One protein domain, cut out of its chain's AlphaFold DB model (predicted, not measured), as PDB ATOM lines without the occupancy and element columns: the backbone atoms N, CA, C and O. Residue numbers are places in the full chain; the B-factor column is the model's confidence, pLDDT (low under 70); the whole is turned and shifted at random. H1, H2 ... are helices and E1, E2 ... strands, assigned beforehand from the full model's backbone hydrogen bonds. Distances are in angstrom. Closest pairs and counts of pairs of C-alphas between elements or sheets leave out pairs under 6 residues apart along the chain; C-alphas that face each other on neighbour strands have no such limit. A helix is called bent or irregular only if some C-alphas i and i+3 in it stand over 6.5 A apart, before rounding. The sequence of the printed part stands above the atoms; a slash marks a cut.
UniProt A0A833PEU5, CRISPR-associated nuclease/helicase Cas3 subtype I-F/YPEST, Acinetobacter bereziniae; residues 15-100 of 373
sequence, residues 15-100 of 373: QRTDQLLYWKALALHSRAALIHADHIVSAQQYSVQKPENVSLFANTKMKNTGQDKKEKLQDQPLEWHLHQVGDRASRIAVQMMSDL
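Overview. This is residues 15 to 100 of the 373 residues of the protein "CRISPR-associated nuclease/helicase Cas3 subtype I-F/YPEST" of Acinetobacter bereziniae (UniProt A0A833PEU5). Two helices cross as a lopsided X, the long H1 passing over H2 with its later part, and a narrow two-stranded hairpin, E1 and E2, lies toward the end of the long axis opposite to the first residue. Residues 15 to 25 of H1 stick out at the other end, and the long link of residues 44 to 59 loops between H1 and the hairpin. The printed part has 86 residues, with two named helices and two named strands in the order H1, E1, E2, H2; the strands make one antiparallel sheet, order E1 - E2, and the class is mixed, helices and strands. The whole is only just loose, close to extended, with a radius of gyration of the C-alphas of 17.7 A. The C-alphas span 64 by 29 by 15 A, and the free part of H1 adds to the length: without it the body spans 48 by 25 by 16 A.

Arrangement. Start at Gln 15, where H1, residues 15 to 43, begins; its residues 15 to 25 stand free, with no C-alpha 8 or more residues away along the chain within 10 A. Farther along, look for H2, residues 78 to 98, which H1 touches with its residues 29 to 42 alone. Their closest C-alphas are those of Leu 34 and Ala 89, 4.8 A apart, and 29 pairs of C-alphas lie within 8 A. The two helices run opposite ways at a steep tilt of 61 degrees, and their centres are 11.7 A apart. After H1 a long link of 16 residues leads to E1, residues 60 to 66, and a tight link of 2 residues joins that strand to E2, residues 69 to 74. E1 and E2 are a hairpin of antiparallel strands, with 140 degrees between their directions. Look there for C-alphas 60 and 74, which face each other at 4.3 A, as do C-alphas 62 and 72, also at 4.3 A. On the backbone, N 63 and O 71 are within hydrogen-bond range at 2.8 A, and N 73 and O 61 at 2.9 A. A tight link of 3 residues then leads from E2 to H2. H1 and E2 are apart, and E1 and H2 are apart. In H1 every O i to N i+4 pair is within hydrogen-bond range, and in H2 16 of 17 pairs are.

Along the chain. Find C-alpha 15 at (-74.294, -23.237, -30.762); from there H1 runs through 29 residues to C-alpha 43 at (-36.089, -14.154, -16.746), 41.7 A from first to last C-alpha. Go on past the link to Thr 60, where E1 begins; it reaches Gly 66 over 17.6 A. E2 runs from Lys 69 to Gln 74 over 15.6 A. H2 begins at Leu 78 and ends at Ser 98, whose C-alpha is at (-49.585, -33.665, -23.696), after 30.3 A and 21 residues. Neither helix is bent.

Size, cuts and confidence. The two C-alphas farthest apart are those of Gln 15 and Gln 67, at 65.6 A, while the C-alphas of Gln 15 and Leu 100, the first and last printed, are 31.2 A apart. The printed part runs from residue 15 to residue 100 and has no cut. The link from H1 to E1 is the long one, and its C-alphas, residues 44 to 59, lie 9 to 21 A from the mean of all C-alphas. Look at the B-factor column for the pLDDT: its mean over the printed part is 91.0, and residues 67 to 68, in the tight link of the hairpin, are under 70.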
ATOM      1  N   GLN A  15     -75.561 -23.447 -30.059       74.31
ATOM      2  CA  GLN A  15     -74.294 -23.237 -30.762       74.31
ATOM      3  C   GLN A  15     -73.547 -21.986 -30.272       74.31
ATOM      4  O   GLN A  15     -72.328 -22.006 -30.109       74.31
ATOM      5  N   ARG A  16     -74.269 -20.895 -29.979       78.00
ATOM      6  CA  ARG A  16     -73.677 -19.681 -29.397       78.00
ATOM      7  C   ARG A  16     -73.147 -19.912 -27.981       78.00
ATOM      8  O   ARG A  16     -72.112 -19.359 -27.615       78.00
ATOM      9  N   THR A  17     -73.864 -20.707 -27.191       81.62
ATOM     10  CA  THR A  17     -73.457 -21.070 -25.827       81.62
ATOM     11  C   THR A  17     -72.216 -21.954 -25.857       81.62
ATOM     12  O   THR A  17     -71.253 -21.668 -25.150       81.62
ATOM     13  N   ASP A  18     -72.191 -22.952 -26.737       84.38
ATOM     14  CA  ASP A  18     -71.051 -23.850 -26.918       84.38
ATOM     15  C   ASP A  18     -69.807 -23.077 -27.384       84.38
ATOM     16  O   ASP A  18     -68.718 -23.278 -26.852       84.38
ATOM     17  N   GLN A  19     -69.969 -22.113 -28.299       89.56
ATOM     18  CA  GLN A  19     -68.877 -21.241 -28.736       89.56
ATOM     19  C   GLN A  19     -68.334 -20.374 -27.589       89.56
ATOM     20  O   GLN A  19     -67.122 -20.214 -27.453       89.56
ATOM     21  N   LEU A  20     -69.209 -19.819 -26.742       93.06
ATOM     22  CA  LEU A  20     -68.783 -19.045 -25.575       93.06
ATOM     23  C   LEU A  20     -68.007 -19.916 -24.578       93.06
ATOM     24  O   LEU A  20     -66.979 -19.485 -24.059       93.06
ATOM     25  N   LEU A  21     -68.487 -21.135 -24.318       94.62
ATOM     26  CA  LEU A  21     -67.826 -22.087 -23.426       94.62
ATOM     27  C   LEU A  21     -66.469 -22.530 -23.976       94.62
ATOM     28  O   LEU A  21     -65.507 -22.567 -23.211       94.62
ATOM     29  N   TYR A  22     -66.374 -22.783 -25.285       95.19
ATOM     30  CA  TYR A  22     -65.119 -23.087 -25.973       95.19
ATOM     31  C   TYR A  22     -64.089 -21.973 -25.770       95.19
ATOM     32  O   TYR A  22     -62.998 -22.223 -25.261       95.19
ATOM     33  N   TRP A  23     -64.442 -20.723 -26.092       95.00
ATOM     34  CA  TRP A  23     -63.508 -19.603 -25.949       95.00
ATOM     35  C   TRP A  23     -63.157 -19.314 -24.497       95.00
ATOM     36  O   TRP A  23     -62.021 -18.947 -24.216       95.00
ATOM     37  N   LYS A  24     -64.094 -19.510 -23.563       94.62
ATOM     38  CA  LYS A  24     -63.803 -19.391 -22.133       94.62
ATOM     39  C   LYS A  24     -62.780 -20.442 -21.692       94.62
ATOM     40  O   LYS A  24     -61.814 -20.085 -21.024       94.62
ATOM     41  N   ALA A  25     -62.978 -21.706 -22.067       95.31
ATOM     42  CA  ALA A  25     -62.057 -22.797 -21.757       95.31
ATOM     43  C   ALA A  25     -60.665 -22.537 -22.347       95.31
ATOM     44  O   ALA A  25     -59.666 -22.572 -21.629       95.31
ATOM     45  N   LEU A  26     -60.620 -22.200 -23.639       95.12
ATOM     46  CA  LEU A  26     -59.380 -21.923 -24.350       95.12
ATOM     47  C   LEU A  26     -58.649 -20.715 -23.758       95.12
ATOM     48  O   LEU A  26     -57.454 -20.796 -23.511       95.12
ATOM     49  N   ALA A  27     -59.352 -19.620 -23.454       94.88
ATOM     50  CA  ALA A  27     -58.740 -18.429 -22.871       94.88
ATOM     51  C   ALA A  27     -58.139 -18.690 -21.482       94.88
ATOM     52  O   ALA A  27     -57.066 -18.169 -21.185       94.88
ATOM     53  N   LEU A  28     -58.797 -19.497 -20.638       93.81
ATOM     54  CA  LEU A  28     -58.257 -19.889 -19.330       93.81
ATOM     55  C   LEU A  28     -56.946 -20.670 -19.482       93.81
ATOM     56  O   LEU A  28     -55.959 -20.345 -18.825       93.81
ATOM     57  N   HIS A  29     -56.923 -21.637 -20.399       95.19
ATOM     58  CA  HIS A  29     -55.739 -22.443 -20.693       95.19
ATOM     59  C   HIS A  29     -54.597 -21.614 -21.298       95.19
ATOM     60  O   HIS A  29     -53.478 -21.600 -20.786       95.19
ATOM     61  N   SER A  30     -54.890 -20.856 -22.358       95.38
ATOM     62  CA  SER A  30     -53.912 -20.015 -23.052       95.38
ATOM     63  C   SER A  30     -53.341 -18.920 -22.154       95.38
ATOM     64  O   SER A  30     -52.169 -18.580 -22.292       95.38
ATOM     65  N   ARG A  31     -54.127 -18.381 -21.214       94.06
ATOM     66  CA  ARG A  31     -53.643 -17.375 -20.262       94.06
ATOM     67  C   ARG A  31     -52.550 -17.935 -19.358       94.06
ATOM     68  O   ARG A  31     -51.536 -17.268 -19.180       94.06
ATOM     69  N   ALA A  32     -52.731 -19.137 -18.817       94.06
ATOM     70  CA  ALA A  32     -51.714 -19.767 -17.979       94.06
ATOM     71  C   ALA A  32     -50.423 -20.041 -18.768       94.06
ATOM     72  O   ALA A  32     -49.333 -19.731 -18.290       94.06
ATOM     73  N   ALA A  33     -50.548 -20.529 -20.005       95.75
ATOM     74  CA  ALA A  33     -49.404 -20.738 -20.888       95.75
ATOM     75  C   ALA A  33     -48.668 -19.431 -21.231       95.75
ATOM     76  O   ALA A  33     -47.439 -19.403 -21.252       95.75
ATOM     77  N   LEU A  34     -49.411 -18.341 -21.455       95.44
ATOM     78  CA  LEU A  34     -48.848 -17.021 -21.731       95.44
ATOM     79  C   LEU A  34     -48.105 -16.451 -20.520       95.44
ATOM     80  O   LEU A  34     -46.966 -16.025 -20.672       95.44
ATOM     81  N   ILE A  35     -48.712 -16.494 -19.328       92.75
ATOM     82  CA  ILE A  35     -48.067 -16.062 -18.075       92.75
ATOM     83  C   ILE A  35     -46.774 -16.852 -17.858       92.75
ATOM     84  O   ILE A  35     -45.737 -16.279 -17.535       92.75
ATOM     85  N   HIS A  36     -46.815 -18.168 -18.079       91.94
ATOM     86  CA  HIS A  36     -45.636 -19.009 -17.945       91.94
ATOM     87  C   HIS A  36     -44.536 -18.627 -18.948       91.94
ATOM     88  O   HIS A  36     -43.373 -18.496 -18.562       91.94
ATOM     89  N   ALA A  37     -44.888 -18.448 -20.222       94.94
ATOM     90  CA  ALA A  37     -43.945 -18.064 -21.266       94.94
ATOM     91  C   ALA A  37     -43.297 -16.708 -20.983       94.94
ATOM     92  O   ALA A  37     -42.076 -16.596 -21.089       94.94
ATOM     93  N   ASP A  38     -44.101 -15.720 -20.587       93.31
ATOM     94  CA  ASP A  38     -43.631 -14.385 -20.233       93.31
ATOM     95  C   ASP A  38     -42.644 -14.446 -19.067       93.31
ATOM     96  O   ASP A  38     -41.504 -14.015 -19.219       93.31
ATOM     97  N   HIS A  39     -42.990 -15.129 -17.969       88.38
ATOM     98  CA  HIS A  39     -42.061 -15.341 -16.852       88.38
ATOM     99  C   HIS A  39     -40.712 -15.918 -17.308       88.38
ATOM    100  O   HIS A  39     -39.653 -15.450 -16.882       88.38
ATOM    101  N   ILE A  40     -40.724 -16.919 -18.195       89.75
ATOM    102  CA  ILE A  40     -39.488 -17.549 -18.669       89.75
ATOM    103  C   ILE A  40     -38.665 -16.599 -19.532       89.75
ATOM    104  O   ILE A  40     -37.455 -16.484 -19.330       89.75
ATOM    105  N   VAL A  41     -39.289 -15.961 -20.522       93.00
ATOM    106  CA  VAL A  41     -38.587 -15.071 -21.452       93.00
ATOM    107  C   VAL A  41     -38.081 -13.848 -20.694       93.00
ATOM    108  O   VAL A  41     -36.904 -13.515 -20.801       93.00
ATOM    109  N   SER A  42     -38.905 -13.252 -19.834       91.00
ATOM    110  CA  SER A  42     -38.535 -12.134 -18.966       91.00
ATOM    111  C   SER A  42     -37.378 -12.470 -18.021       91.00
ATOM    112  O   SER A  42     -36.566 -11.596 -17.718       91.00
ATOM    113  N   ALA A  43     -37.216 -13.722 -17.582       88.06
ATOM    114  CA  ALA A  43     -36.089 -14.154 -16.746       88.06
ATOM    115  C   ALA A  43     -34.764 -14.363 -17.513       88.06
ATOM    116  O   ALA A  43     -33.696 -14.440 -16.890       88.06
ATOM    117  N   GLN A  44     -34.800 -14.467 -18.844       89.31
ATOM    118  CA  GLN A  44     -33.603 -14.647 -19.667       89.31
ATOM    119  C   GLN A  44     -32.829 -13.338 -19.809       89.31
ATOM    120  O   GLN A  44     -33.406 -12.259 -19.902       89.31
ATOM    121  N   GLN A  45     -31.503 -13.446 -19.833       89.00
ATOM    122  CA  GLN A  45     -30.646 -12.323 -20.179       89.00
ATOM    123  C   GLN A  45     -30.362 -12.377 -21.676       89.00
ATOM    124  O   GLN A  45     -29.781 -13.351 -22.153       89.00
ATOM    125  N   TYR A  46     -30.768 -11.338 -22.403       90.88
ATOM    126  CA  TYR A  46     -30.559 -11.250 -23.846       90.88
ATOM    127  C   TYR A  46     -29.089 -11.009 -24.189       90.88
ATOM    128  O   TYR A  46     -28.546 -11.632 -25.098       90.88
ATOM    129  N   SER A  47     -28.423 -10.113 -23.454       88.12
ATOM    130  CA  SER A  47     -27.002  -9.828 -23.657       88.12
ATOM    131  C   SER A  47     -26.304  -9.386 -22.372       88.12
ATOM    132  O   SER A  47     -26.905  -8.791 -21.473       88.12
ATOM    133  N   VAL A  48     -24.996  -9.646 -22.291       86.12
ATOM    134  CA  VAL A  48     -24.126  -9.164 -21.203       86.12
ATOM    135  C   VAL A  48     -24.069  -7.637 -21.181       86.12
ATOM    136  O   VAL A  48     -24.028  -7.034 -20.111       86.12
ATOM    137  N   GLN A  49     -24.114  -7.012 -22.357       85.50
ATOM    138  CA  GLN A  49     -24.077  -5.563 -22.538       85.50
ATOM    139  C   GLN A  49     -25.426  -5.054 -23.053       85.50
ATOM    140  O   GLN A  49     -26.295  -5.837 -23.449       85.50
ATOM    141  N   LYS A  50     -25.645  -3.739 -23.014       86.56
ATOM    142  CA  LYS A  50     -26.835  -3.137 -23.623       86.56
ATOM    143  C   LYS A  50     -26.780  -3.342 -25.145       86.56
ATOM    144  O   LYS A  50     -25.774  -2.967 -25.741       86.56
ATOM    145  N   PRO A  51     -27.825  -3.903 -25.779       89.50
ATOM    146  CA  PRO A  51     -27.873  -3.999 -27.233       89.50
ATOM    147  C   PRO A  51     -27.796  -2.620 -27.893       89.50
ATOM    148  O   PRO A  51     -28.516  -1.694 -27.509       89.50
ATOM    149  N   GLU A  52     -26.926  -2.498 -28.890       89.19
ATOM    150  CA  GLU A  52     -26.803  -1.300 -29.718       89.19
ATOM    151  C   GLU A  52     -27.821  -1.324 -30.866       89.19
ATOM    152  O   GLU A  52     -28.287  -2.386 -31.273       89.19
ATOM    153  N   ASN A  53     -28.156  -0.150 -31.408       90.62
ATOM    154  CA  ASN A  53     -29.072   0.010 -32.549       90.62
ATOM    155  C   ASN A  53     -30.497  -0.544 -32.331       90.62
ATOM    156  O   ASN A  53     -31.179  -0.904 -33.289       90.62
ATOM    157  N   VAL A  54     -30.970  -0.575 -31.082       93.38
ATOM    158  CA  VAL A  54     -32.338  -0.978 -30.719       93.38
ATOM    159  C   VAL A  54     -33.130   0.245 -30.255       93.38
ATOM    160  O   VAL A  54     -32.692   0.970 -29.361       93.38
ATOM    161  N   SER A  55     -34.294   0.477 -30.864       92.31
ATOM    162  CA  SER A  55     -35.161   1.629 -30.570       92.31
ATOM    163  C   SER A  55     -36.113   1.389 -29.397       92.31
ATOM    164  O   SER A  55     -36.345   2.300 -28.605       92.31
ATOM    165  N   LEU A  56     -36.656   0.175 -29.278       96.12
ATOM    166  CA  LEU A  56     -37.655  -0.201 -28.279       96.12
ATOM    167  C   LEU A  56     -37.210  -1.447 -27.519       96.12
ATOM    168  O   LEU A  56     -36.794  -2.443 -28.115       96.12
ATOM    169  N   PHE A  57     -37.354  -1.402 -26.200       95.94
ATOM    170  CA  PHE A  57     -37.001  -2.489 -25.294       95.94
ATOM    171  C   PHE A  57     -38.229  -2.935 -24.503       95.94
ATOM    172  O   PHE A  57     -39.080  -2.108 -24.181       95.94
ATOM    173  N   ALA A  58     -38.306  -4.228 -24.197       95.38
ATOM    174  CA  ALA A  58     -39.365  -4.805 -23.372       95.38
ATOM    175  C   ALA A  58     -39.051  -4.714 -21.875       95.38
ATOM    176  O   ALA A  58     -39.946  -4.468 -21.077       95.38
ATOM    177  N   ASN A  59     -37.787  -4.912 -21.487       93.56
ATOM    178  CA  ASN A  59     -37.400  -4.968 -20.080       93.56
ATOM    179  C   ASN A  59     -35.974  -4.455 -19.820       93.56
ATOM    180  O   ASN A  59     -35.231  -4.038 -20.719       93.56
ATOM    181  N   THR A  60     -35.594  -4.494 -18.545       92.31
ATOM    182  CA  THR A  60     -34.267  -4.120 -18.054       92.31
ATOM    183  C   THR A  60     -33.696  -5.221 -17.161       92.31
ATOM    184  O   THR A  60     -34.432  -5.973 -16.522       92.31
ATOM    185  N   LYS A  61     -32.367  -5.338 -17.112       89.56
ATOM    186  CA  LYS A  61     -31.639  -6.299 -16.269       89.56
ATOM    187  C   LYS A  61     -30.418  -5.641 -15.644       89.56
ATOM    188  O   LYS A  61     -29.863  -4.694 -16.200       89.56
ATOM    189  N   MET A  62     -29.973  -6.176 -14.508       88.00
ATOM    190  CA  MET A  62     -28.688  -5.797 -13.923       88.00
ATOM    191  C   MET A  62     -27.554  -6.327 -14.803       88.00
ATOM    192  O   MET A  62     -27.448  -7.532 -15.025       88.00
ATOM    193  N   LYS A  63     -26.706  -5.427 -15.301       86.75
ATOM    194  CA  LYS A  63     -25.567  -5.732 -16.175       86.75
ATOM    195  C   LYS A  63     -24.278  -5.173 -15.588       86.75
ATOM    196  O   LYS A  63     -24.295  -4.158 -14.896       86.75
ATOM    197  N   ASN A  64     -23.156  -5.835 -15.871       82.12
ATOM    198  CA  ASN A  64     -21.834  -5.376 -15.445       82.12
ATOM    199  C   ASN A  64     -21.331  -4.301 -16.418       82.12
ATOM    200  O   ASN A  64     -21.158  -4.587 -17.602       82.12
ATOM    201  N   THR A  65     -21.056  -3.094 -15.926       77.75
ATOM    202  CA  THR A  65     -20.570  -1.961 -16.742       77.75
ATOM    203  C   THR A  65     -19.064  -1.701 -16.598       77.75
ATOM    204  O   THR A  65     -18.536  -0.750 -17.170       77.75
ATOM    205  N   GLY A  66     -18.342  -2.588 -15.899       70.06
ATOM    206  CA  GLY A  66     -16.918  -2.449 -15.570       70.06
ATOM    207  C   GLY A  66     -16.696  -1.818 -14.186       70.06
ATOM    208  O   GLY A  66     -17.569  -1.134 -13.668       70.06
ATOM    209  N   GLN A  67     -15.534  -2.076 -13.566       67.00
ATOM    210  CA  GLN A  67     -15.184  -1.666 -12.183       67.00
ATOM    211  C   GLN A  67     -16.078  -2.260 -11.072       67.00
ATOM    212  O   GLN A  67     -16.440  -1.548 -10.137       67.00
ATOM    213  N   ASP A  68     -16.476  -3.534 -11.178       68.81
ATOM    214  CA  ASP A  68     -17.377  -4.213 -10.219       68.81
ATOM    215  C   ASP A  68     -18.734  -3.513  -9.988       68.81
ATOM    216  O   ASP A  68     -19.473  -3.839  -9.057       68.81
ATOM    217  N   LYS A  69     -19.111  -2.575 -10.864       78.38
ATOM    218  CA  LYS A  69     -20.411  -1.905 -10.828       78.38
ATOM    219  C   LYS A  69     -21.437  -2.686 -11.641       78.38
ATOM    220  O   LYS A  69     -21.194  -3.071 -12.789       78.38
ATOM    221  N   LYS A  70     -22.600  -2.902 -11.021       82.44
ATOM    222  CA  LYS A  70     -23.802  -3.432 -11.664       82.44
ATOM    223  C   LYS A  70     -24.805  -2.303 -11.840       82.44
ATOM    224  O   LYS A  70     -25.160  -1.652 -10.862       82.44
ATOM    225  N   GLU A  71     -25.289  -2.113 -13.057       86.69
ATOM    226  CA  GLU A  71     -26.299  -1.105 -13.379       86.69
ATOM    227  C   GLU A  71     -27.502  -1.754 -14.063       86.69
ATOM    228  O   GLU A  71     -27.357  -2.703 -14.839       86.69
ATOM    229  N   LYS A  72     -28.706  -1.251 -13.767       89.50
ATOM    230  CA  LYS A  72     -29.946  -1.693 -14.412       89.50
ATOM    231  C   LYS A  72     -30.020  -1.050 -15.795       89.50
ATOM    232  O   LYS A  72     -30.211   0.155 -15.917       89.50
ATOM    233  N   LEU A  73     -29.831  -1.853 -16.838       91.38
ATOM    234  CA  LEU A  73     -29.784  -1.400 -18.227       91.38
ATOM    235  C   LEU A  73     -30.821  -2.134 -19.071       91.38
ATOM    236  O   LEU A  73     -31.251  -3.237 -18.727       91.38
ATOM    237  N   GLN A  74     -31.200  -1.537 -20.202       94.31
ATOM    238  CA  GLN A  74     -32.090  -2.192 -21.157       94.31
ATOM    239  C   GLN A  74     -31.498  -3.523 -21.643       94.31
ATOM    240  O   GLN A  74     -30.293  -3.629 -21.921       94.31
ATOM    241  N   ASP A  75     -32.349  -4.546 -21.724       93.44
ATOM    242  CA  ASP A  75     -31.920  -5.896 -22.079       93.44
ATOM    243  C   ASP A  75     -32.575  -6.418 -23.348       93.44
ATOM    244  O   ASP A  75     -31.900  -6.496 -24.371       93.44
ATOM    245  N   GLN A  76     -33.862  -6.746 -23.309       95.88
ATOM    246  CA  GLN A  76     -34.524  -7.422 -24.422       95.88
ATOM    247  C   GLN A  76     -35.123  -6.413 -25.416       95.88
ATOM    248  O   GLN A  76     -35.908  -5.557 -24.993       95.88
ATOM    249  N   PRO A  77     -34.816  -6.496 -26.728       97.25
ATOM    250  CA  PRO A  77     -35.559  -5.765 -27.754       97.25
ATOM    251  C   PRO A  77     -37.044  -6.143 -27.726       97.25
ATOM    252  O   PRO A  77     -37.377  -7.319 -27.574       97.25
ATOM    253  N   LEU A  78     -37.935  -5.163 -27.896       96.81
ATOM    254  CA  LEU A  78     -39.380  -5.384 -27.753       96.81
ATOM    255  C   LEU A  78     -39.920  -6.431 -28.739       96.81
ATOM    256  O   LEU A  78     -40.618  -7.357 -28.338       96.81
ATOM    257  N   GLU A  79     -39.562  -6.308 -30.017       96.19
ATOM    258  CA  GLU A  79     -39.980  -7.248 -31.065       96.19
ATOM    259  C   GLU A  79     -39.507  -8.677 -30.768       96.19
ATOM    260  O   GLU A  79     -40.289  -9.624 -30.855       96.19
ATOM    261  N   TRP A  80     -38.251  -8.829 -30.333       96.12
ATOM    262  CA  TRP A  80     -37.702 -10.125 -29.938       96.12
ATOM    263  C   TRP A  80     -38.501 -10.732 -28.785       96.12
ATOM    264  O   TRP A  80     -38.919 -11.884 -28.877       96.12
ATOM    265  N   HIS A  81     -38.759  -9.954 -27.733       97.25
ATOM    266  CA  HIS A  81     -39.496 -10.422 -26.563       97.25
ATOM    267  C   HIS A  81     -40.904 -10.902 -26.942       97.25
ATOM    268  O   HIS A  81     -41.272 -12.029 -26.618       97.25
ATOM    269  N   LEU A  82     -41.660 -10.100 -27.700       97.44
ATOM    270  CA  LEU A  82     -43.016 -10.454 -28.132       97.44
ATOM    271  C   LEU A  82     -43.040 -11.738 -28.974       97.44
ATOM    272  O   LEU A  82     -43.894 -12.600 -28.756       97.44
ATOM    273  N   HIS A  83     -42.086 -11.903 -29.897       97.19
ATOM    274  CA  HIS A  83     -41.969 -13.129 -30.686       97.19
ATOM    275  C   HIS A  83     -41.635 -14.352 -29.826       97.19
ATOM    276  O   HIS A  83     -42.265 -15.397 -29.991       97.19
ATOM    277  N   GLN A  84     -40.684 -14.228 -28.894       97.12
ATOM    278  CA  GLN A  84     -40.295 -15.331 -28.013       97.12
ATOM    279  C   GLN A  84     -41.422 -15.737 -27.063       97.12
ATOM    280  O   GLN A  84     -41.662 -16.929 -26.882       97.12
ATOM    281  N   VAL A  85     -42.138 -14.768 -26.483       97.44
ATOM    282  CA  VAL A  85     -43.286 -15.043 -25.611       97.44
ATOM    283  C   VAL A  85     -44.400 -15.729 -26.395       97.44
ATOM    284  O   VAL A  85     -44.904 -16.752 -25.939       97.44
ATOM    285  N   GLY A  86     -44.749 -15.236 -27.587       97.56
ATOM    286  CA  GLY A  86     -45.793 -15.840 -28.419       97.56
ATOM    287  C   GLY A  86     -45.476 -17.279 -28.846       97.56
ATOM    288  O   GLY A  86     -46.292 -18.180 -28.644       97.56
ATOM    289  N   ASP A  87     -44.276 -17.514 -29.384       96.69
ATOM    290  CA  ASP A  87     -43.823 -18.849 -29.795       96.69
ATOM    291  C   ASP A  87     -43.785 -19.808 -28.596       96.69
ATOM    292  O   ASP A  87     -44.356 -20.901 -28.638       96.69
ATOM    293  N   ARG A  88     -43.206 -19.378 -27.472       95.81
ATOM    294  CA  ARG A  88     -43.095 -20.216 -26.277       95.81
ATOM    295  C   ARG A  88     -44.442 -20.487 -25.608       95.81
ATOM    296  O   ARG A  88     -44.659 -21.612 -25.167       95.81
ATOM    297  N   ALA A  89     -45.355 -19.516 -25.578       97.19
ATOM    298  CA  ALA A  89     -46.710 -19.702 -25.056       97.19
ATOM    299  C   ALA A  89     -47.471 -20.768 -25.847       97.19
ATOM    300  O   ALA A  89     -48.139 -21.610 -25.248       97.19
ATOM    301  N   SER A  90     -47.326 -20.784 -27.178       95.56
ATOM    302  CA  SER A  90     -47.953 -21.810 -28.020       95.56
ATOM    303  C   SER A  90     -47.449 -23.219 -27.680       95.56
ATOM    304  O   SER A  90     -48.251 -24.140 -27.535       95.56
ATOM    305  N   ARG A  91     -46.136 -23.375 -27.457       95.62
ATOM    306  CA  ARG A  91     -45.528 -24.655 -27.064       95.62
ATOM    307  C   ARG A  91     -45.980 -25.085 -25.678       95.62
ATOM    308  O   ARG A  91     -46.467 -26.199 -25.530       95.62
ATOM    309  N   ILE A  92     -45.895 -24.194 -24.690       95.88
ATOM    310  CA  ILE A  92     -46.316 -24.480 -23.313       95.88
ATOM    311  C   ILE A  92     -47.790 -24.890 -23.272       95.88
ATOM    312  O   ILE A  92     -48.127 -25.855 -22.594       95.88
ATOM    313  N   ALA A  93     -48.665 -24.222 -24.030       95.69
ATOM    314  CA  ALA A  93     -50.078 -24.584 -24.088       95.69
ATOM    315  C   ALA A  93     -50.288 -26.040 -24.540       95.69
ATOM    316  O   ALA A  93     -51.168 -26.718 -24.011       95.69
ATOM    317  N   VAL A  94     -49.483 -26.538 -25.481       94.56
ATOM    318  CA  VAL A  94     -49.529 -27.946 -25.907       94.56
ATOM    319  C   VAL A  94     -48.924 -28.856 -24.835       94.56
ATOM    320  O   VAL A  94     -49.584 -29.798 -24.406       94.56
ATOM    321  N   GLN A  95     -47.730 -28.532 -24.331       94.88
ATOM    322  CA  GLN A  95     -47.012 -29.342 -23.333       94.88
ATOM    323  C   GLN A  95     -47.798 -29.524 -22.031       94.88
ATOM    324  O   GLN A  95     -47.792 -30.605 -21.450       94.88
ATOM    325  N   MET A  96     -48.541 -28.504 -21.594       94.62
ATOM    326  CA  MET A  96     -49.438 -28.600 -20.438       94.62
ATOM    327  C   MET A  96     -50.507 -29.694 -20.606       94.62
ATOM    328  O   MET A  96     -50.968 -30.242 -19.610       94.62
ATOM    329  N   MET A  97     -50.908 -30.007 -21.843       90.88
ATOM    330  CA  MET A  97     -51.928 -31.014 -22.150       90.88
ATOM    331  C   MET A  97     -51.342 -32.380 -22.514       90.88
ATOM    332  O   MET A  97     -51.971 -33.390 -22.205       90.88
ATOM    333  N   SER A  98     -50.182 -32.424 -23.179       90.06
ATOM    334  CA  SER A  98     -49.585 -33.665 -23.696       90.06
ATOM    335  C   SER A  98     -48.439 -34.217 -22.846       90.06
ATOM    336  O   SER A  98     -48.273 -35.430 -22.768       90.06
ATOM    337  N   ASP A  99     -47.672 -33.341 -22.189       89.94
ATOM    338  CA  ASP A  99     -46.362 -33.666 -21.606       89.94
ATOM    339  C   ASP A  99     -46.334 -33.450 -20.081       89.94
ATOM    340  O   ASP A  99     -45.271 -33.450 -19.453       89.94
ATOM    341  N   LEU A 100     -47.501 -33.255 -19.456       88.94
ATOM    342  CA  LEU A 100     -47.655 -33.145 -18.002       88.94
ATOM    343  C   LEU A 100     -47.761 -34.540 -17.357       88.94
ATOM    344  O   LEU A 100     -48.728 -34.858 -16.664       88.94
TER     345      LEU A 100